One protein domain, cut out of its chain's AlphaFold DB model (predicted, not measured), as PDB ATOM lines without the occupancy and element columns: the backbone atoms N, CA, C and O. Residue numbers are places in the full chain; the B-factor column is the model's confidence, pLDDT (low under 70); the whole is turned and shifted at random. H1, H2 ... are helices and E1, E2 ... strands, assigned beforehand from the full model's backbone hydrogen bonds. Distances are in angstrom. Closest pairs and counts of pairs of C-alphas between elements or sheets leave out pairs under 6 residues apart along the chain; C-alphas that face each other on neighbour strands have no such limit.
ATOM      1  N   ILE A 101      65.398 158.007  16.600       97.00
ATOM      2  CA  ILE A 101      65.907 156.633  16.529       97.00
ATOM      3  C   ILE A 101      64.958 155.781  15.689       97.00
ATOM      4  O   ILE A 101      63.825 155.489  16.063       97.00
ATOM      5  N   HIS A 102      65.431 155.365  14.519       96.69
ATOM      6  CA  HIS A 102      64.639 154.561  13.596       96.69
ATOM      7  C   HIS A 102      65.042 153.098  13.708       96.69
ATOM      8  O   HIS A 102      66.187 152.752  13.413       96.69
ATOM      9  N   ILE A 103      64.098 152.240  14.090       96.38
ATOM     10  CA  ILE A 103      64.283 150.788  14.083       96.38
ATOM     11  C   ILE A 103      63.501 150.203  12.913       96.38
ATOM     12  O   ILE A 103      62.278 150.274  12.867       96.38
ATOM     13  N   THR A 104      64.220 149.628  11.954       95.38
ATOM     14  CA  THR A 104      63.634 148.883  10.836       95.38
ATOM     15  C   THR A 104      63.714 147.400  11.146       95.38
ATOM     16  O   THR A 104      64.818 146.886  11.318       95.38
ATOM     17  N   ILE A 105      62.570 146.721  11.210       95.12
ATOM     18  CA  ILE A 105      62.506 145.260  11.303       95.12
ATOM     19  C   ILE A 105      62.612 144.690   9.891       95.12
ATOM     20  O   ILE A 105      61.845 145.065   9.009       95.12
ATOM     21  N   HIS A 106      63.567 143.788   9.682       92.88
ATOM     22  CA  HIS A 106      63.788 143.143   8.384       92.88
ATOM     23  C   HIS A 106      63.092 141.799   8.276       92.88
ATOM     24  O   HIS A 106      62.565 141.441   7.228       92.88
ATOM     25  N   SER A 107      63.109 141.043   9.366       91.25
ATOM     26  CA  SER A 107      62.386 139.788   9.487       91.25
ATOM     27  C   SER A 107      62.115 139.501  10.952       91.25
ATOM     28  O   SER A 107      62.866 139.918  11.836       91.25
ATOM     29  N   SER A 108      61.024 138.794  11.199       92.00
ATOM     30  CA  SER A 108      60.640 138.301  12.511       92.00
ATOM     31  C   SER A 108      60.073 136.896  12.371       92.00
ATOM     32  O   SER A 108      59.601 136.502  11.303       92.00
ATOM     33  N   SER A 109      60.128 136.120  13.442       88.12
ATOM     34  CA  SER A 109      59.447 134.838  13.525       88.12
ATOM     35  C   SER A 109      58.904 134.631  14.929       88.12
ATOM     36  O   SER A 109      59.451 135.151  15.898       88.12
ATOM     37  N   THR A 110      57.806 133.892  15.020       85.38
ATOM     38  CA  THR A 110      57.174 133.502  16.280       85.38
ATOM     39  C   THR A 110      57.129 131.990  16.367       85.38
ATOM     40  O   THR A 110      56.641 131.340  15.442       85.38
ATOM     41  N   GLN A 111      57.569 131.443  17.493       83.69
ATOM     42  CA  GLN A 111      57.377 130.047  17.855       83.69
ATOM     43  C   GLN A 111      56.433 129.995  19.053       83.69
ATOM     44  O   GLN A 111      56.803 130.320  20.175       83.69
ATOM     45  N   ILE A 112      55.180 129.634  18.786       73.56
ATOM     46  CA  ILE A 112      54.144 129.444  19.801       73.56
ATOM     47  C   ILE A 112      53.769 127.968  19.737       73.56
ATOM     48  O   ILE A 112      53.075 127.550  18.808       73.56
ATOM     49  N   THR A 113      54.274 127.161  20.670       67.88
ATOM     50  CA  THR A 113      53.911 125.744  20.757       67.88
ATOM     51  C   THR A 113      52.726 125.570  21.713       67.88
ATOM     52  O   THR A 113      52.746 126.142  22.801       67.88
ATOM     53  N   PRO A 114      51.697 124.775  21.357       60.59
ATOM     54  CA  PRO A 114      50.519 124.565  22.211       60.59
ATOM     55  C   PRO A 114      50.832 123.970  23.594       60.59
ATOM     56  O   PRO A 114      50.035 124.094  24.517       60.59
ATOM     57  N   GLU A 115      51.979 123.303  23.722       66.81
ATOM     58  CA  GLU A 115      52.456 122.658  24.950       66.81
ATOM     59  C   GLU A 115      53.275 123.606  25.844       66.81
ATOM     60  O   GLU A 115      53.528 123.294  27.007       66.81
ATOM     61  N   SER A 116      53.698 124.759  25.317       69.50
ATOM     62  CA  SER A 116      54.502 125.741  26.042       69.50
ATOM     63  C   SER A 116      53.621 126.841  26.620       69.50
ATOM     64  O   SER A 116      52.738 127.371  25.952       69.50
ATOM     65  N   ALA A 117      53.908 127.252  27.854       78.19
ATOM     66  CA  ALA A 117      53.335 128.469  28.434       78.19
ATOM     67  C   ALA A 117      53.963 129.756  27.853       78.19
ATOM     68  O   ALA A 117      53.505 130.860  28.158       78.19
ATOM     69  N   LEU A 118      55.015 129.615  27.037       83.38
ATOM     70  CA  LEU A 118      55.798 130.694  26.446       83.38
ATOM     71  C   LEU A 118      55.708 130.681  24.918       83.38
ATOM     72  O   LEU A 118      55.807 129.627  24.289       83.38
ATOM     73  N   GLY A 119      55.566 131.869  24.337       83.44
ATOM     74  CA  GLY A 119      55.826 132.119  22.925       83.44
ATOM     75  C   GLY A 119      57.164 132.828  22.759       83.44
ATOM     76  O   GLY A 119      57.418 133.812  23.449       83.44
ATOM     77  N   ASP A 120      57.995 132.364  21.833       87.81
ATOM     78  CA  ASP A 120      59.281 132.989  21.532       87.81
ATOM     79  C   ASP A 120      59.190 133.819  20.259       87.81
ATOM     80  O   ASP A 120      58.664 133.370  19.236       87.81
ATOM     81  N   ILE A 121      59.716 135.038  20.314       89.44
ATOM     82  CA  ILE A 121      59.797 135.944  19.172       89.44
ATOM     83  C   ILE A 121      61.260 136.206  18.882       89.44
ATOM     84  O   ILE A 121      61.991 136.661  19.758       89.44
ATOM     85  N   THR A 122      61.669 135.968  17.638       92.62
ATOM     86  CA  THR A 122      63.002 136.329  17.151       92.62
ATOM     87  C   THR A 122      62.910 137.338  16.018       92.62
ATOM     88  O   THR A 122      61.971 137.281  15.221       92.62
ATOM     89  N   PHE A 123      63.854 138.278  15.926       94.00
ATOM     90  CA  PHE A 123      63.846 139.277  14.856       94.00
ATOM     91  C   PHE A 123      65.225 139.842  14.494       94.00
ATOM     92  O   PHE A 123      66.162 139.904  15.291       94.00
ATOM     93  N   PHE A 124      65.316 140.312  13.253       94.56
ATOM     94  CA  PHE A 124      66.449 141.053  12.717       94.56
ATOM     95  C   PHE A 124      66.064 142.506  12.491       94.56
ATOM     96  O   PHE A 124      64.989 142.801  11.963       94.56
ATOM     97  N   TYR A 125      66.966 143.418  12.834       95.00
ATOM     98  CA  TYR A 125      66.721 144.844  12.747       95.00
ATOM     99  C   TYR A 125      67.902 145.628  12.172       95.00
ATOM    100  O   TYR A 125      69.036 145.160  12.014       95.00
ATOM    101  N   THR A 126      67.614 146.874  11.820       96.00
ATOM    102  CA  THR A 126      68.603 147.937  11.680       96.00
ATOM    103  C   THR A 126      68.150 149.132  12.494       96.00
ATOM    104  O   THR A 126      67.052 149.639  12.286       96.00
ATOM    105  N   ALA A 127      69.005 149.582  13.405       97.38
ATOM    106  CA  ALA A 127      68.857 150.843  14.104       97.38
ATOM    107  C   ALA A 127      69.607 151.940  13.347       97.38
ATOM    108  O   ALA A 127      70.737 151.729  12.904       97.38
ATOM    109  N   HIS A 128      68.994 153.110  13.206       97.94
ATOM    110  CA  HIS A 128      69.604 154.305  12.636       97.94
ATOM    111  C   HIS A 128      69.376 155.491  13.566       97.94
ATOM    112  O   HIS A 128      68.233 155.832  13.866       97.94
ATOM    113  N   ASN A 129      70.464 156.122  13.996       98.06
ATOM    114  CA  ASN A 129      70.415 157.295  14.855       98.06
ATOM    115  C   ASN A 129      70.503 158.573  14.013       98.06
ATOM    116  O   ASN A 129      71.578 158.939  13.548       98.06
ATOM    117  N   ALA A 130      69.381 159.268  13.846       97.75
ATOM    118  CA  ALA A 130      69.306 160.557  13.159       97.75
ATOM    119  C   ALA A 130      69.532 161.761  14.099       97.75
ATOM    120  O   ALA A 130      69.405 162.910  13.676       97.75
ATOM    121  N   SER A 131      69.841 161.518  15.376       96.94
ATOM    122  CA  SER A 131      70.079 162.565  16.368       96.94
ATOM    123  C   SER A 131      71.538 163.034  16.399       96.94
ATOM    124  O   SER A 131      72.406 162.500  15.714       96.94
ATOM    125  N   ASP A 132      71.818 164.030  17.236       96.00
ATOM    126  CA  ASP A 132      73.143 164.609  17.489       96.00
ATOM    127  C   ASP A 132      73.852 164.017  18.728       96.00
ATOM    128  O   ASP A 132      74.878 164.538  19.170       96.00
ATOM    129  N   ARG A 133      73.327 162.931  19.313       96.69
ATOM    130  CA  ARG A 133      73.906 162.263  20.494       96.69
ATOM    131  C   ARG A 133      74.246 160.811  20.211       96.69
ATOM    132  O   ARG A 133      73.665 160.204  19.325       96.69
ATOM    133  N   ILE A 134      75.172 160.243  20.982       97.19
ATOM    134  CA  ILE A 134      75.457 158.806  20.935       97.19
ATOM    135  C   ILE A 134      74.422 158.096  21.809       97.19
ATOM    136  O   ILE A 134      74.338 158.370  23.008       97.19
ATOM    137  N   ILE A 135      73.646 157.197  21.205       97.69
ATOM    138  CA  ILE A 135      72.605 156.427  21.893       97.69
ATOM    139  C   ILE A 135      73.207 155.099  22.344       97.69
ATOM    140  O   ILE A 135      73.787 154.384  21.532       97.69
ATOM    141  N   SER A 136      73.100 154.775  23.627       96.88
ATOM    142  CA  SER A 136      73.597 153.507  24.169       96.88
ATOM    143  C   SER A 136      72.649 152.356  23.877       96.88
ATOM    144  O   SER A 136      73.062 151.294  23.412       96.88
ATOM    145  N   ASP A 137      71.375 152.597  24.148       96.50
ATOM    146  CA  ASP A 137      70.316 151.611  24.112       96.50
ATOM    147  C   ASP A 137      68.952 152.309  24.085       96.50
ATOM    148  O   ASP A 137      68.826 153.516  24.330       96.50
ATOM    149  N   ILE A 138      67.930 151.526  23.760       97.31
ATOM    150  CA  ILE A 138      66.531 151.933  23.838       97.31
ATOM    151  C   ILE A 138      65.745 150.947  24.684       97.31
ATOM    152  O   ILE A 138      65.971 149.740  24.620       97.31
ATOM    153  N   THR A 139      64.751 151.459  25.400       96.44
ATOM    154  CA  THR A 139      63.687 150.623  25.960       96.44
ATOM    155  C   THR A 139      62.534 150.578  24.973       96.44
ATOM    156  O   THR A 139      62.147 151.617  24.429       96.44
ATOM    157  N   TYR A 140      61.967 149.399  24.733       94.44
ATOM    158  CA  TYR A 140      60.891 149.236  23.762       94.44
ATOM    159  C   TYR A 140      59.778 148.312  24.251       94.44
ATOM    160  O   TYR A 140      59.945 147.486  25.147       94.44
ATOM    161  N   LYS A 141      58.615 148.465  23.614       92.81
ATOM    162  CA  LYS A 141      57.474 147.560  23.720       92.81
ATOM    163  C   LYS A 141      57.254 146.876  22.372       92.81
ATOM    164  O   LYS A 141      57.166 147.582  21.363       92.81
ATOM    165  N   PRO A 142      57.158 145.543  22.326       91.12
ATOM    166  CA  PRO A 142      56.872 144.837  21.093       91.12
ATOM    167  C   PRO A 142      55.394 144.991  20.728       91.12
ATOM    168  O   PRO A 142      54.509 144.975  21.590       91.12
ATOM    169  N   VAL A 143      55.137 145.162  19.437       91.50
ATOM    170  CA  VAL A 143      53.798 145.340  18.874       91.50
ATOM    171  C   VAL A 143      53.649 144.404  17.680       91.50
ATOM    172  O   VAL A 143      54.552 144.320  16.850       91.50
ATOM    173  N   ILE A 144      52.521 143.699  17.587       89.31
ATOM    174  CA  ILE A 144      52.174 142.854  16.437       89.31
ATOM    175  C   ILE A 144      50.832 143.320  15.878       89.31
ATOM    176  O   ILE A 144      49.809 143.246  16.561       89.31
ATOM    177  N   GLY A 145      50.841 143.833  14.645       85.56
ATOM    178  CA  GLY A 145      49.711 144.589  14.106       85.56
ATOM    179  C   GLY A 145      49.470 145.827  14.972       85.56
ATOM    180  O   GLY A 145      50.372 146.642  15.143       85.56
ATOM    181  N   ASP A 146      48.292 145.915  15.588       84.00
ATOM    182  CA  ASP A 146      47.939 146.981  16.539       84.00
ATOM    183  C   ASP A 146      47.973 146.524  18.012       84.00
ATOM    184  O   ASP A 146      47.605 147.276  18.918       84.00
ATOM    185  N   ILE A 147      48.414 145.290  18.276       85.81
ATOM    186  CA  ILE A 147      48.402 144.688  19.612       85.81
ATOM    187  C   ILE A 147      49.753 144.927  20.281       85.81
ATOM    188  O   ILE A 147      50.775 144.385  19.860       85.81
ATOM    189  N   ALA A 148      49.762 145.725  21.349       86.81
ATOM    190  CA  ALA A 148      50.912 145.805  22.242       86.81
ATOM    191  C   ALA A 148      50.978 144.526  23.077       86.81
ATOM    192  O   ALA A 148      50.026 144.215  23.797       86.81
ATOM    193  N   LEU A 149      52.084 143.789  22.980       84.81
ATOM    194  CA  LEU A 149      52.215 142.546  23.728       84.81
ATOM    195  C   LEU A 149      52.391 142.853  25.223       84.81
ATOM    196  O   LEU A 149      53.148 143.769  25.573       84.81
ATOM    197  N   PRO A 150      51.709 142.109  26.109       78.88
ATOM    198  CA  PRO A 150      51.954 142.200  27.536       78.88
ATOM    199  C   PRO A 150      53.370 141.688  27.811       78.88
ATOM    200  O   PRO A 150      53.720 140.557  27.479       78.88
ATOM    201  N   ILE A 151      54.204 142.564  28.364       78.19
ATOM    202  CA  ILE A 151      55.552 142.234  28.822       78.19
ATOM    203  C   ILE A 151      55.639 142.582  30.303       78.19
ATOM    204  O   ILE A 151      55.248 143.674  30.724       78.19
ATOM    205  N   THR A 152      56.138 141.643  31.098       73.69
ATOM    206  CA  THR A 152      56.311 141.808  32.548       73.69
ATOM    207  C   THR A 152      57.589 142.570  32.894       73.69
ATOM    208  O   THR A 152      57.714 143.113  33.992       73.69
ATOM    209  N   THR A 153      58.528 142.658  31.950       78.94
ATOM    210  CA  THR A 153      59.817 143.336  32.095       78.94
ATOM    211  C   THR A 153      60.033 144.358  30.984       78.94
ATOM    212  O   THR A 153      59.453 144.270  29.904       78.94
ATOM    213  N   SER A 154      60.865 145.365  31.257       84.06
ATOM    214  CA  SER A 154      61.282 146.323  30.230       84.06
ATOM    215  C   SER A 154      62.260 145.643  29.277       84.06
ATOM    216  O   SER A 154      63.291 145.139  29.722       84.06
ATOM    217  N   LEU A 155      61.945 145.630  27.981       92.88
ATOM    218  CA  LEU A 155      62.848 145.106  26.962       92.88
ATOM    219  C   LEU A 155      63.798 146.205  26.498       92.88
ATOM    220  O   LEU A 155      63.374 147.333  26.239       92.88
ATOM    221  N   VAL A 156      65.075 145.855  26.374       94.50
ATOM    222  CA  VAL A 156      66.151 146.779  26.010       94.50
ATOM    223  C   VAL A 156      66.836 146.278  24.746       94.50
ATOM    224  O   VAL A 156      67.146 145.094  24.645       94.50
ATOM    225  N   LEU A 157      67.074 147.172  23.786       94.88
ATOM    226  CA  LEU A 157      67.997 146.923  22.677       94.88
ATOM    227  C   LEU A 157      69.264 147.728  22.913       94.88
ATOM    228  O   LEU A 157      69.246 148.955  22.816       94.88
ATOM    229  N   GLU A 158      70.353 147.027  23.212       94.00
ATOM    230  CA  GLU A 158      71.670 147.630  23.367       94.00
ATOM    231  C   GLU A 158      72.372 147.760  22.017       94.00
ATOM    232  O   GLU A 158      72.440 146.820  21.223       94.00
ATOM    233  N   PHE A 159      72.971 148.920  21.765       95.06
ATOM    234  CA  PHE A 159      73.680 149.163  20.519       95.06
ATOM    235  C   PHE A 159      75.169 148.869  20.675       95.06
ATOM    236  O   PHE A 159      75.982 149.752  20.955       95.06
ATOM    237  N   ILE A 160      75.534 147.602  20.474       92.56
ATOM    238  CA  ILE A 160      76.922 147.127  20.463       92.56
ATOM    239  C   ILE A 160      77.282 146.686  19.047       92.56
ATOM    240  O   ILE A 160      76.639 145.814  18.467       92.56
ATOM    241  N   ASN A 161      78.343 147.260  18.473       89.56
ATOM    242  CA  ASN A 161      78.846 146.806  17.182       89.56
ATOM    243  C   ASN A 161      79.414 145.382  17.323       89.56
ATOM    244  O   ASN A 161      80.434 145.216  17.981       89.56
ATOM    245  N   PRO A 162      78.870 144.350  16.657       84.94
ATOM    246  CA  PRO A 162      79.283 142.979  16.956       84.94
ATOM    247  C   PRO A 162      80.649 142.609  16.367       84.94
ATOM    248  O   PRO A 162      81.163 141.541  16.658       84.94
ATOM    249  N   LYS A 163      81.228 143.452  15.497       87.00
ATOM    250  CA  LYS A 163      82.588 143.240  14.971       87.00
ATOM    251  C   LYS A 163      83.650 143.839  15.888       87.00
ATOM    252  O   LYS A 163      84.721 143.268  16.031       87.00
ATOM    253  N   THR A 164      83.372 145.007  16.463       89.12
ATOM    254  CA  THR A 164      84.350 145.756  17.269       89.12
ATOM    255  C   THR A 164      84.064 145.701  18.767       89.12
ATOM    256  O   THR A 164      84.905 146.114  19.558       89.12
ATOM    257  N   LEU A 165      82.880 145.216  19.154       89.38
ATOM    258  CA  LEU A 165      82.313 145.240  20.505       89.38
ATOM    259  C   LEU A 165      82.213 146.650  21.110       89.38
ATOM    260  O   LEU A 165      82.052 146.813  22.319       89.38
ATOM    261  N   ILE A 166      82.291 147.679  20.261       92.81
ATOM    262  CA  ILE A 166      82.157 149.072  20.671       92.81
ATOM    263  C   ILE A 166      80.679 149.371  20.914       92.81
ATOM    264  O   ILE A 166      79.839 149.160  20.038       92.81
ATOM    265  N   PHE A 167      80.400 149.888  22.102       93.38
ATOM    266  CA  PHE A 167      79.092 150.300  22.579       93.38
ATOM    267  C   PHE A 167      78.774 151.743  22.169       93.38
ATOM    268  O   PHE A 167      79.642 152.623  22.208       93.38
ATOM    269  N   GLY A 168      77.515 151.973  21.807       94.75
ATOM    270  CA  GLY A 168      76.975 153.263  21.401       94.75
ATOM    271  C   GLY A 168      76.792 153.391  19.887       94.75
ATOM    272  O   GLY A 168      77.701 153.126  19.097       94.75
ATOM    273  N   LEU A 169      75.612 153.865  19.497       96.62
ATOM    274  CA  LEU A 169      75.229 154.223  18.138       96.62
ATOM    275  C   LEU A 169      75.442 155.726  17.931       96.62
ATOM    276  O   LEU A 169      74.702 156.539  18.491       96.62
ATOM    277  N   ALA A 170      76.464 156.116  17.167       96.56
ATOM    278  CA  ALA A 170      76.801 157.528  16.979       96.56
ATOM    279  C   ALA A 170      75.800 158.262  16.063       96.56
ATOM    280  O   ALA A 170      75.038 157.615  15.341       96.56
ATOM    281  N   PRO A 171      75.821 159.607  16.053       97.69
ATOM    282  CA  PRO A 171      75.062 160.414  15.099       97.69
ATOM    283  C   PRO A 171      75.272 159.967  13.646       97.69
ATOM    284  O   PRO A 171      76.406 159.843  13.185       97.69
ATOM    285  N   GLY A 172      74.178 159.716  12.928       96.88
ATOM    286  CA  GLY A 172      74.166 159.257  11.536       96.88
ATOM    287  C   GLY A 172      74.571 157.792  11.324       96.88
ATOM    288  O   GLY A 172      74.533 157.307  10.192       96.88
ATOM    289  N   GLU A 173      74.961 157.062  12.375       96.88
ATOM    290  CA  GLU A 173      75.360 155.662  12.247       96.88
ATOM    291  C   GLU A 173      74.156 154.723  12.131       96.88
ATOM    292  O   GLU A 173      73.065 154.965  12.659       96.88
ATOM    293  N   ARG A 174      74.402 153.590  11.464       96.44
ATOM    294  CA  ARG A 174      73.490 152.451  11.407       96.44
ATOM    295  C   ARG A 174      74.129 151.229  12.044       96.44
ATOM    296  O   ARG A 174      75.296 150.934  11.791       96.44
ATOM    297  N   LEU A 175      73.339 150.489  12.809       95.00
ATOM    298  CA  LEU A 175      73.719 149.207  13.383       95.00
ATOM    299  C   LEU A 175      72.704 148.155  12.962       95.00
ATOM    300  O   LEU A 175      71.506 148.358  13.126       95.00
ATOM    301  N   SER A 176      73.181 147.030  12.437       92.88
ATOM    302  CA  SER A 176      72.328 145.896  12.093       92.88
ATOM    303  C   SER A 176      72.879 144.596  12.662       92.88
ATOM    304  O   SER A 176      74.096 144.368  12.658       92.88
ATOM    305  N   ASN A 177      71.963 143.736  13.106       90.62
ATOM    306  CA  ASN A 177      72.233 142.342  13.438       90.62
ATOM    307  C   ASN A 177      71.922 141.382  12.269       90.62
ATOM    308  O   ASN A 177      72.007 140.169  12.448       90.62
ATOM    309  N   GLN A 178      71.588 141.878  11.069       84.44
ATOM    310  CA  GLN A 178      71.404 141.022   9.893       84.44
ATOM    311  C   GLN A 178      72.656 140.174   9.629       84.44
ATOM    312  O   GLN A 178      73.783 140.676   9.642       84.44
ATOM    313  N   GLY A 179      72.446 138.876   9.390       77.56
ATOM    314  CA  GLY A 179      73.529 137.909   9.187       77.56
ATOM    315  C   GLY A 179      74.285 137.521  10.466       77.56
ATOM    316  O   GLY A 179      75.399 137.010  10.368       77.56
ATOM    317  N   LYS A 180      73.718 137.794  11.648       83.69
ATOM    318  CA  LYS A 180      74.243 137.411  12.973       83.69
ATOM    319  C   LYS A 180      73.155 136.698  13.787       83.69
ATOM    320  O   LYS A 180      72.184 136.220  13.208       83.69
ATOM    321  N   GLU A 181      73.317 136.601  15.103       85.75
ATOM    322  CA  GLU A 181      72.255 136.103  15.980       85.75
ATOM    323  C   GLU A 181      71.066 137.085  15.993       85.75
ATOM    324  O   GLU A 181      71.275 138.300  16.116       85.75
ATOM    325  N   PRO A 182      69.825 136.593  15.811       91.00
ATOM    326  CA  PRO A 182      68.638 137.427  15.926       91.00
ATOM    327  C   PRO A 182      68.430 137.872  17.376       91.00
ATOM    328  O   PRO A 182      68.784 137.164  18.319       91.00
ATOM    329  N   GLU A 183      67.788 139.024  17.549       93.00
ATOM    330  CA  GLU A 183      67.249 139.397  18.858       93.00
ATOM    331  C   GLU A 183      66.134 138.427  19.223       93.00
ATOM    332  O   GLU A 183      65.401 137.982  18.336       93.00
ATOM    333  N   HIS A 184      65.992 138.112  20.508       91.00
ATOM    334  CA  HIS A 184      64.970 137.190  20.983       91.00
ATOM    335  C   HIS A 184      64.354 137.662  22.301       91.00
ATOM    336  O   HIS A 184      65.036 138.227  23.153       91.00
ATOM    337  N   PHE A 185      63.059 137.414  22.475       88.94
ATOM    338  CA  PHE A 185      62.386 137.528  23.767       88.94
ATOM    339  C   PHE A 185      61.217 136.547  23.844       88.94
ATOM    340  O   PHE A 185      60.651 136.155  22.819       88.94
ATOM    341  N   SER A 186      60.842 136.192  25.068       87.44
ATOM    342  CA  SER A 186      59.734 135.280  25.349       87.44
ATOM    343  C   SER A 186      58.561 136.040  25.963       87.44
ATOM    344  O   SER A 186      58.753 136.975  26.743       87.44
ATOM    345  N   ILE A 187      57.341 135.623  25.634       85.25
ATOM    346  CA  ILE A 187      56.097 136.156  26.200       85.25
ATOM    347  C   ILE A 187      55.299 135.032  26.846       85.25
ATOM    348  O   ILE A 187      55.243 133.923  26.319       85.25
ATOM    349  N   PHE A 188      54.644 135.326  27.967       84.12
ATOM    350  CA  PHE A 188      53.720 134.388  28.594       84.12
ATOM    351  C   PHE A 188      52.399 134.378  27.830       84.12
ATOM    352  O   PHE A 188      51.686 135.380  27.777       84.12
ATOM    353  N   LEU A 189      52.050 133.226  27.259       78.69
ATOM    354  CA  LEU A 189      50.810 133.075  26.496       78.69
ATOM    355  C   LEU A 189      49.575 133.222  27.388       78.69
ATOM    356  O   LEU A 189      48.550 133.702  26.923       78.69
ATOM    357  N   SER A 190      49.686 132.891  28.679       79.44
ATOM    358  CA  SER A 190      48.612 133.068  29.668       79.44
ATOM    359  C   SER A 190      48.188 134.526  29.873       79.44
ATOM    360  O   SER A 190      47.105 134.779  30.394       79.44
ATOM    361  N   GLU A 191      49.037 135.486  29.504       77.50
ATOM    362  CA  GLU A 191      48.737 136.920  29.601       77.50
ATOM    363  C   GLU A 191      48.060 137.465  28.333       77.50
ATOM    364  O   GLU A 191      47.633 138.621  28.298       77.50
ATOM    365  N   ILE A 192      47.932 136.634  27.295       79.69
ATOM    366  CA  ILE A 192      47.369 136.981  25.993       79.69
ATOM    367  C   ILE A 192      46.023 136.272  25.846       79.69
ATOM    368  O   ILE A 192      45.889 135.084  26.122       79.69
ATOM    369  N   LYS A 193      44.995 136.994  25.397       82.88
ATOM    370  CA  LYS A 193      43.682 136.388  25.137       82.88
ATOM    371  C   LYS A 193      43.765 135.474  23.915       82.88
ATOM    372  O   LYS A 193      44.401 135.836  22.931       82.88
ATOM    373  N   ASP A 194      43.020 134.371  23.900       79.56
ATOM    374  CA  ASP A 194      43.000 133.425  22.767       79.56
ATOM    375  C   ASP A 194      42.712 134.097  21.410       79.56
ATOM    376  O   ASP A 194      43.313 133.768  20.386       79.56
ATOM    377  N   GLN A 195      41.822 135.095  21.404       80.12
ATOM    378  CA  GLN A 195      41.504 135.890  20.210       80.12
ATOM    379  C   GLN A 195      42.703 136.715  19.714       80.12
ATOM    380  O   GLN A 195      42.866 136.906  18.509       80.12
ATOM    381  N   ASP A 196      43.549 137.191  20.629       83.94
ATOM    382  CA  ASP A 196      44.754 137.950  20.306       83.94
ATOM    383  C   ASP A 196      45.878 137.021  19.820       83.94
ATOM    384  O   ASP A 196      46.620 137.408  18.921       83.94
ATOM    385  N   ILE A 197      45.950 135.770  20.299       81.56
ATOM    386  CA  ILE A 197      46.903 134.758  19.797       81.56
ATOM    387  C   ILE A 197      46.678 134.487  18.303       81.56
ATOM    388  O   ILE A 197      47.627 134.521  17.520       81.56
ATOM    389  N   GLN A 198      45.427 134.277  17.881       81.38
ATOM    390  CA  GLN A 198      45.105 134.061  16.463       81.38
ATOM    391  C   GLN A 198      45.471 135.280  15.603       81.38
ATOM    392  O   GLN A 198      46.026 135.142  14.511       81.38
ATOM    393  N   ARG A 199      45.215 136.492  16.113       83.56
ATOM    394  CA  ARG A 199      45.582 137.744  15.435       83.56
ATOM    395  C   ARG A 199      47.091 137.904  15.310       83.56
ATOM    396  O   ARG A 199      47.562 138.244  14.224       83.56
ATOM    397  N   ILE A 200      47.834 137.609  16.375       83.44
ATOM    398  CA  ILE A 200      49.300 137.600  16.391       83.44
ATOM    399  C   ILE A 200      49.827 136.653  15.312       83.44
ATOM    400  O   ILE A 200      50.602 137.080  14.460       83.44
ATOM    401  N   GLN A 201      49.345 135.406  15.282       82.31
ATOM    402  CA  GLN A 201      49.758 134.412  14.288       82.31
ATOM    403  C   GLN A 201      49.471 134.873  12.852       82.31
ATOM    404  O   GLN A 201      50.325 134.723  11.985       82.31
ATOM    405  N   SER A 202      48.306 135.480  12.603       85.88
ATOM    406  CA  SER A 202      47.927 135.969  11.267       85.88
ATOM    407  C   SER A 202      48.674 137.229  10.812       85.88
ATOM    408  O   SER A 202      48.805 137.466   9.614       85.88
ATOM    409  N   SER A 203      49.152 138.045  11.755       86.88
ATOM    410  CA  SER A 203      49.853 139.302  11.464       86.88
ATOM    411  C   SER A 203      51.355 139.093  11.279       86.88
ATOM    412  O   SER A 203      52.039 139.957  10.743       86.88
ATOM    413  N   MET A 204      51.893 137.962  11.727       85.75
ATOM    414  CA  MET A 204      53.305 137.635  11.579       85.75
ATOM    415  C   MET A 204      53.620 137.079  10.181       85.75
ATOM    416  O   MET A 204      52.793 136.396   9.582       85.75
ATOM    417  N   PRO A 205      54.828 137.332   9.647       81.69
ATOM    418  CA  PRO A 205      55.896 138.132  10.254       81.69
ATOM    419  C   PRO A 205      55.739 139.651  10.039       81.69
ATOM    420  O   PRO A 205      56.282 140.444  10.804       81.69
ATOM    421  N   GLY A 206      54.975 140.077   9.026       84.94
ATOM    422  CA  GLY A 206      54.971 141.466   8.535       84.94
ATOM    423  C   GLY A 206      54.423 142.527   9.497       84.94
ATOM    424  O   GLY A 206      54.698 143.708   9.319       84.94
ATOM    425  N   GLY A 207      53.661 142.127  10.511       88.06
ATOM    426  CA  GLY A 207      53.049 143.012  11.498       88.06
ATOM    427  C   GLY A 207      53.910 143.286  12.730       88.06
ATOM    428  O   GLY A 207      53.481 144.067  13.575       88.06
ATOM    429  N   PHE A 208      55.085 142.661  12.876       92.19
ATOM    430  CA  PHE A 208      55.948 142.909  14.034       92.19
ATOM    431  C   PHE A 208      56.652 144.264  13.936       92.19
ATOM    432  O   PHE A 208      57.305 144.582  12.942       92.19
ATOM    433  N   SER A 209      56.585 145.037  15.013       92.69
ATOM    434  CA  SER A 209      57.313 146.289  15.165       92.69
ATOM    435  C   SER A 209      57.717 146.517  16.618       92.69
ATOM    436  O   SER A 209      57.204 145.890  17.549       92.69
ATOM    437  N   VAL A 210      58.654 147.442  16.819       93.06
ATOM    438  CA  VAL A 210      59.073 147.879  18.149       93.06
ATOM    439  C   VAL A 210      58.642 149.321  18.367       93.06
ATOM    440  O   VAL A 210      58.937 150.211  17.571       93.06
ATOM    441  N   ARG A 211      57.939 149.564  19.471       93.75
ATOM    442  CA  ARG A 211      57.597 150.909  19.920       93.75
ATOM    443  C   ARG A 211      58.593 151.336  20.980       93.75
ATOM    444  O   ARG A 211      58.554 150.831  22.099       93.75
ATOM    445  N   VAL A 212      59.461 152.273  20.635       95.56
ATOM    446  CA  VAL A 212      60.432 152.834  21.576       95.56
ATOM    447  C   VAL A 212      59.700 153.642  22.650       95.56
ATOM    448  O   VAL A 212      58.857 154.483  22.336       95.56
ATOM    449  N   SER A 213      60.001 153.368  23.916       94.56
ATOM    450  CA  SER A 213      59.436 154.066  25.074       94.56
ATOM    451  C   SER A 213      60.460 154.894  25.840       94.56
ATOM    452  O   SER A 213      60.066 155.862  26.485       94.56
ATOM    453  N   ASP A 214      61.744 154.538  25.767       96.75
ATOM    454  CA  ASP A 214      62.822 155.338  26.354       96.75
ATOM    455  C   ASP A 214      64.127 155.210  25.565       96.75
ATOM    456  O   ASP A 214      64.290 154.290  24.758       96.75
ATOM    457  N   VAL A 215      65.045 156.144  25.804       97.50
ATOM    458  CA  VAL A 215      66.342 156.243  25.134       97.50
ATOM    459  C   VAL A 215      67.424 156.681  26.118       97.50
ATOM    460  O   VAL A 215      67.253 157.653  26.857       97.50
ATOM    461  N   HIS A 216      68.563 155.995  26.081       97.50
ATOM    462  CA  HIS A 216      69.714 156.300  26.924       97.50
ATOM    463  C   HIS A 216      70.929 156.703  26.088       97.50
ATOM    464  O   HIS A 216      71.042 156.402  24.897       97.50
ATOM    465  N   PHE A 217      71.848 157.430  26.718       97.56
ATOM    466  CA  PHE A 217      72.961 158.081  26.039       97.56
ATOM    467  C   PHE A 217      74.300 157.685  26.641       97.56
ATOM    468  O   PHE A 217      74.400 157.320  27.807       97.56
ATOM    469  N   VAL A 218      75.367 157.863  25.868       96.38
ATOM    470  CA  VAL A 218      76.747 157.817  26.370       96.38
ATOM    471  C   VAL A 218      77.513 159.047  25.909       96.38
ATOM    472  O   VAL A 218      77.225 159.631  24.865       96.38
ATOM    473  N   SER A 219      78.496 159.468  26.705       91.12
ATOM    474  CA  SER A 219      79.335 160.630  26.386       91.12
ATOM    475  C   SER A 219      80.324 160.350  25.256       91.12
ATOM    476  O   SER A 219      80.696 161.263  24.523       91.12
ATOM    477  N   GLN A 220      80.741 159.094  25.116       93.50
ATOM    478  CA  GLN A 220      81.686 158.634  24.108       93.50
ATOM    479  C   GLN A 220      81.427 157.164  23.775       93.50
ATOM    480  O   GLN A 220      80.842 156.427  24.571       93.50
ATOM    481  N   LYS A 221      81.883 156.734  22.597       93.19
ATOM    482  CA  LYS A 221      81.921 155.314  22.238       93.19
ATOM    483  C   LYS A 221      83.094 154.641  22.942       93.19
ATOM    484  O   LYS A 221      84.163 155.232  23.073       93.19
ATOM    485  N   GLY A 222      82.916 153.391  23.338       91.31
ATOM    486  CA  GLY A 222      83.971 152.596  23.959       91.31
ATOM    487  C   GLY A 222      83.502 151.180  24.239       91.31
ATOM    488  O   GLY A 222      82.397 150.805  23.853       91.31
ATOM    489  N   TYR A 223      84.322 150.385  24.920       89.44
ATOM    490  CA  TYR A 223      83.852 149.090  25.405       89.44
ATOM    491  C   TYR A 223      82.826 149.288  26.525       89.44
ATOM    492  O   TYR A 223      82.878 150.267  27.281       89.44
ATOM    493  N   LYS A 224      81.880 148.352  26.643       83.94
ATOM    494  CA  LYS A 224      80.875 148.380  27.712       83.94
ATOM    495  C   LYS A 224      81.573 148.447  29.079       83.94
ATOM    496  O   LYS A 224      82.552 147.746  29.317       83.94
ATOM    497  N   GLY A 225      81.100 149.335  29.952       82.31
ATOM    498  CA  GLY A 225      81.717 149.611  31.257       82.31
ATOM    499  C   GLY A 225      82.798 150.702  31.255       82.31
ATOM    500  O   GLY A 225      83.140 151.198  32.322       82.31
ATOM    501  N   GLN A 226      83.292 151.140  30.089       87.00
ATOM    502  CA  GLN A 226      84.246 152.260  29.991       87.00
ATOM    503  C   GLN A 226      83.570 153.627  29.815       87.00
ATOM    504  O   GLN A 226      84.228 154.662  29.904       87.00
ATOM    505  N   SER A 227      82.266 153.642  29.538       86.94
ATOM    506  CA  SER A 227      81.472 154.859  29.358       86.94
ATOM    507  C   SER A 227      80.238 154.810  30.248       86.94
ATOM    508  O   SER A 227      79.591 153.769  30.359       86.94
ATOM    509  N   LYS A 228      79.917 155.939  30.888       90.75
ATOM    510  CA  LYS A 228      78.732 156.067  31.739       90.75
ATOM    511  C   LYS A 228      77.482 156.151  30.862       90.75
ATOM    512  O   LYS A 228      77.382 157.063  30.041       90.75
ATOM    513  N   VAL A 229      76.540 155.234  31.080       93.62
ATOM    514  CA  VAL A 229      75.179 155.336  30.536       93.62
ATOM    515  C   VAL A 229      74.443 156.454  31.266       93.62
ATOM    516  O   VAL A 229      74.477 156.535  32.494       93.62
ATOM    517  N   MET A 230      73.828 157.341  30.495       96.44
ATOM    518  CA  MET A 230      73.176 158.554  30.953       96.44
ATOM    519  C   MET A 230      71.702 158.541  30.579       96.44
ATOM    520  O   MET A 230      71.327 158.362  29.421       96.44
ATOM    521  N   GLU A 231      70.883 158.849  31.573       95.88
ATOM    522  CA  GLU A 231      69.485 159.232  31.408       95.88
ATOM    523  C   GLU A 231      69.365 160.577  30.675       95.88
ATOM    524  O   GLU A 231      70.287 161.400  30.702       95.88
ATOM    525  N   VAL A 232      68.180 160.876  30.128       96.69
ATOM    526  CA  VAL A 232      67.869 162.170  29.480       96.69
ATOM    527  C   VAL A 232      68.288 163.356  30.366       96.69
ATOM    528  O   VAL A 232      68.938 164.296  29.910       96.69
ATOM    529  N   LYS A 233      67.982 163.300  31.669       96.50
ATOM    530  CA  LYS A 233      68.326 164.372  32.622       96.50
ATOM    531  C   LYS A 233      69.833 164.653  32.707       96.50
ATOM    532  O   LYS A 233      70.235 165.793  32.920       96.50
ATOM    533  N   GLU A 234      70.661 163.622  32.560       96.25
ATOM    534  CA  GLU A 234      72.115 163.732  32.670       96.25
ATOM    535  C   GLU A 234      72.717 164.185  31.339       96.25
ATOM    536  O   GLU A 234      73.478 165.158  31.299       96.25
ATOM    537  N   ALA A 235      72.292 163.543  30.244       96.12
ATOM    538  CA  ALA A 235      72.745 163.831  28.886       96.12
ATOM    539  C   ALA A 235      72.453 165.280  28.453       96.12
ATOM    540  O   ALA A 235      73.209 165.865  27.675       96.12
ATOM    541  N   PHE A 236      71.384 165.879  28.989       96.81
ATOM    542  CA  PHE A 236      70.957 167.248  28.686       96.81
ATOM    543  C   PHE A 236      71.047 168.205  29.873       96.81
ATOM    544  O   PHE A 236      70.416 169.262  29.851       96.81
ATOM    545  N   SER A 237      71.856 167.886  30.884       95.50
ATOM    546  CA  SER A 237      72.054 168.726  32.077       95.50
ATOM    547  C   SER A 237      72.307 170.206  31.745       95.50
ATOM    548  O   SER A 237      71.687 171.083  32.343       95.50
ATOM    549  N   GLY A 238      73.114 170.501  30.719       95.69
ATOM    550  CA  GLY A 238      73.348 171.871  30.248       95.69
ATOM    551  C   GLY A 238      72.073 172.605  29.805       95.69
ATOM    552  O   GLY A 238      71.846 173.739  30.221       95.69
ATOM    553  N   LEU A 239      71.201 171.950  29.030       95.06
ATOM    554  CA  LEU A 239      69.923 172.520  28.562       95.06
ATOM    555  C   LEU A 239      68.861 172.602  29.667       95.06
ATOM    556  O   LEU A 239      67.894 173.352  29.547       95.06
ATOM    557  N   LEU A 240      69.022 171.794  30.709       97.69
ATOM    558  CA  LEU A 240      68.101 171.667  31.831       97.69
ATOM    559  C   LEU A 240      68.478 172.556  33.026       97.69
ATOM    560  O   LEU A 240      67.658 172.764  33.920       97.69
ATOM    561  N   SER A 241      69.691 173.109  33.026       97.25
ATOM    562  CA  SER A 241      70.262 173.891  34.128       97.25
ATOM    563  C   SER A 241      69.401 175.085  34.555       97.25
ATOM    564  O   SER A 241      69.241 175.330  35.752       97.25
TER     565      SER A 241
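AT A GLANCE: This is residues 101 to 241 of the 351 residues of an uncharacterized protein of Deltaproteobacteria bacterium ADurb.Bin072 (UniProt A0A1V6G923). Two strongly twisted sheets stand partly face to face, like a flattened barrel that is not fully closed: E1 and E2 with E5 and E6 make one wall, E4, E3 and E7 the other. H1 sits at one end of this long body; H2 and H3, the tail of the printed part, lie at the other end, with H3 farthest from the middle. The 141 printed residues hold seven named strands and three named helices, in the order E1 E2 E3 E4 E5 E6 H1 E7 H2 H3; one sheet is branched at E2, the other runs E4 E3 E7, and both are antiparallel. The class is mixed, helices and strands; the whole is compact, with a radius of gyration of the C-alphas of 16.7 A, and spans 50 by 35 by 24 A.

IN THESE COORDINATES: Find C-alpha 101 at (65.907, 156.633, 16.529); from there E1 runs 29.8 A to residue 112, bending by 66 degrees at residue 106. E2, residues 118 to 129, covers 32.5 A and bends by 56 degrees at residue 124. E3, residues 134 to 144, covers 28.6 A; E4 is residues 155 to 158, E5 174 to 176 and E6 183 to 188. H1, residues 194 to 203, starts at C-alpha 194, (43.000, 133.425, 22.767), and is 14.5 A long. E7, residues 208 to 218, covers 28.4 A and bends by 65 degrees at residue 213. H2 is residues 232 to 235; H3, residues 237 to 241, ends at C-alpha 241, (70.262, 173.891, 34.128).

HOW THE PARTS SIT: Look first at the hairpin E1 and E2, where N 102 and O 128 are 2.9 A apart. On the other side of E2 from E1 lie E6, beside residues 118 to 123, with N 121 and O 185 at 2.9 A, and E5, beside residues 125 to 128, with N 127 and O 175 at 2.8 A. In the second sheet E3 and E4 form a hairpin, with N 140 and O 155 at 2.9 A, and E3 pairs with E7, with N 141 and O 211 at 2.8 A. Between the sheets, the closest C-alphas of E1 and E7 are those of Ile 105 and Ser 209, 6.6 A apart; E4 and E6 are only just apart, at 8.2 A. H1 only grazes both sheets; its closest C-alpha pair with E3 is Ile 200 and Ile 144, 6.0 A. H2 is on the sheet E4 E3 E7; its closest C-alpha pair with E7 is Ala 235 and Phe 217, 6.4 A. H2 and H3 are close but not clearly touching, with Lys 233 and Leu 240 the closest C-alphas, 7.3 A apart. In H1 and H3 every O i to N i+4 pair is within hydrogen-bond range; H2 is too short for such a pair.

THE WHOLE: The two C-alphas farthest apart are those of Glu 115 and Ser 241, at 55.0 A. The printed part has no cut. The links E4 to E5 and E7 to H2 are long; look there for the short antiparallel pairing of residues 166 to 167 with 222 to 223. The mean pLDDT of the printed part is 89.6, and residues 113 to 116 are under 70.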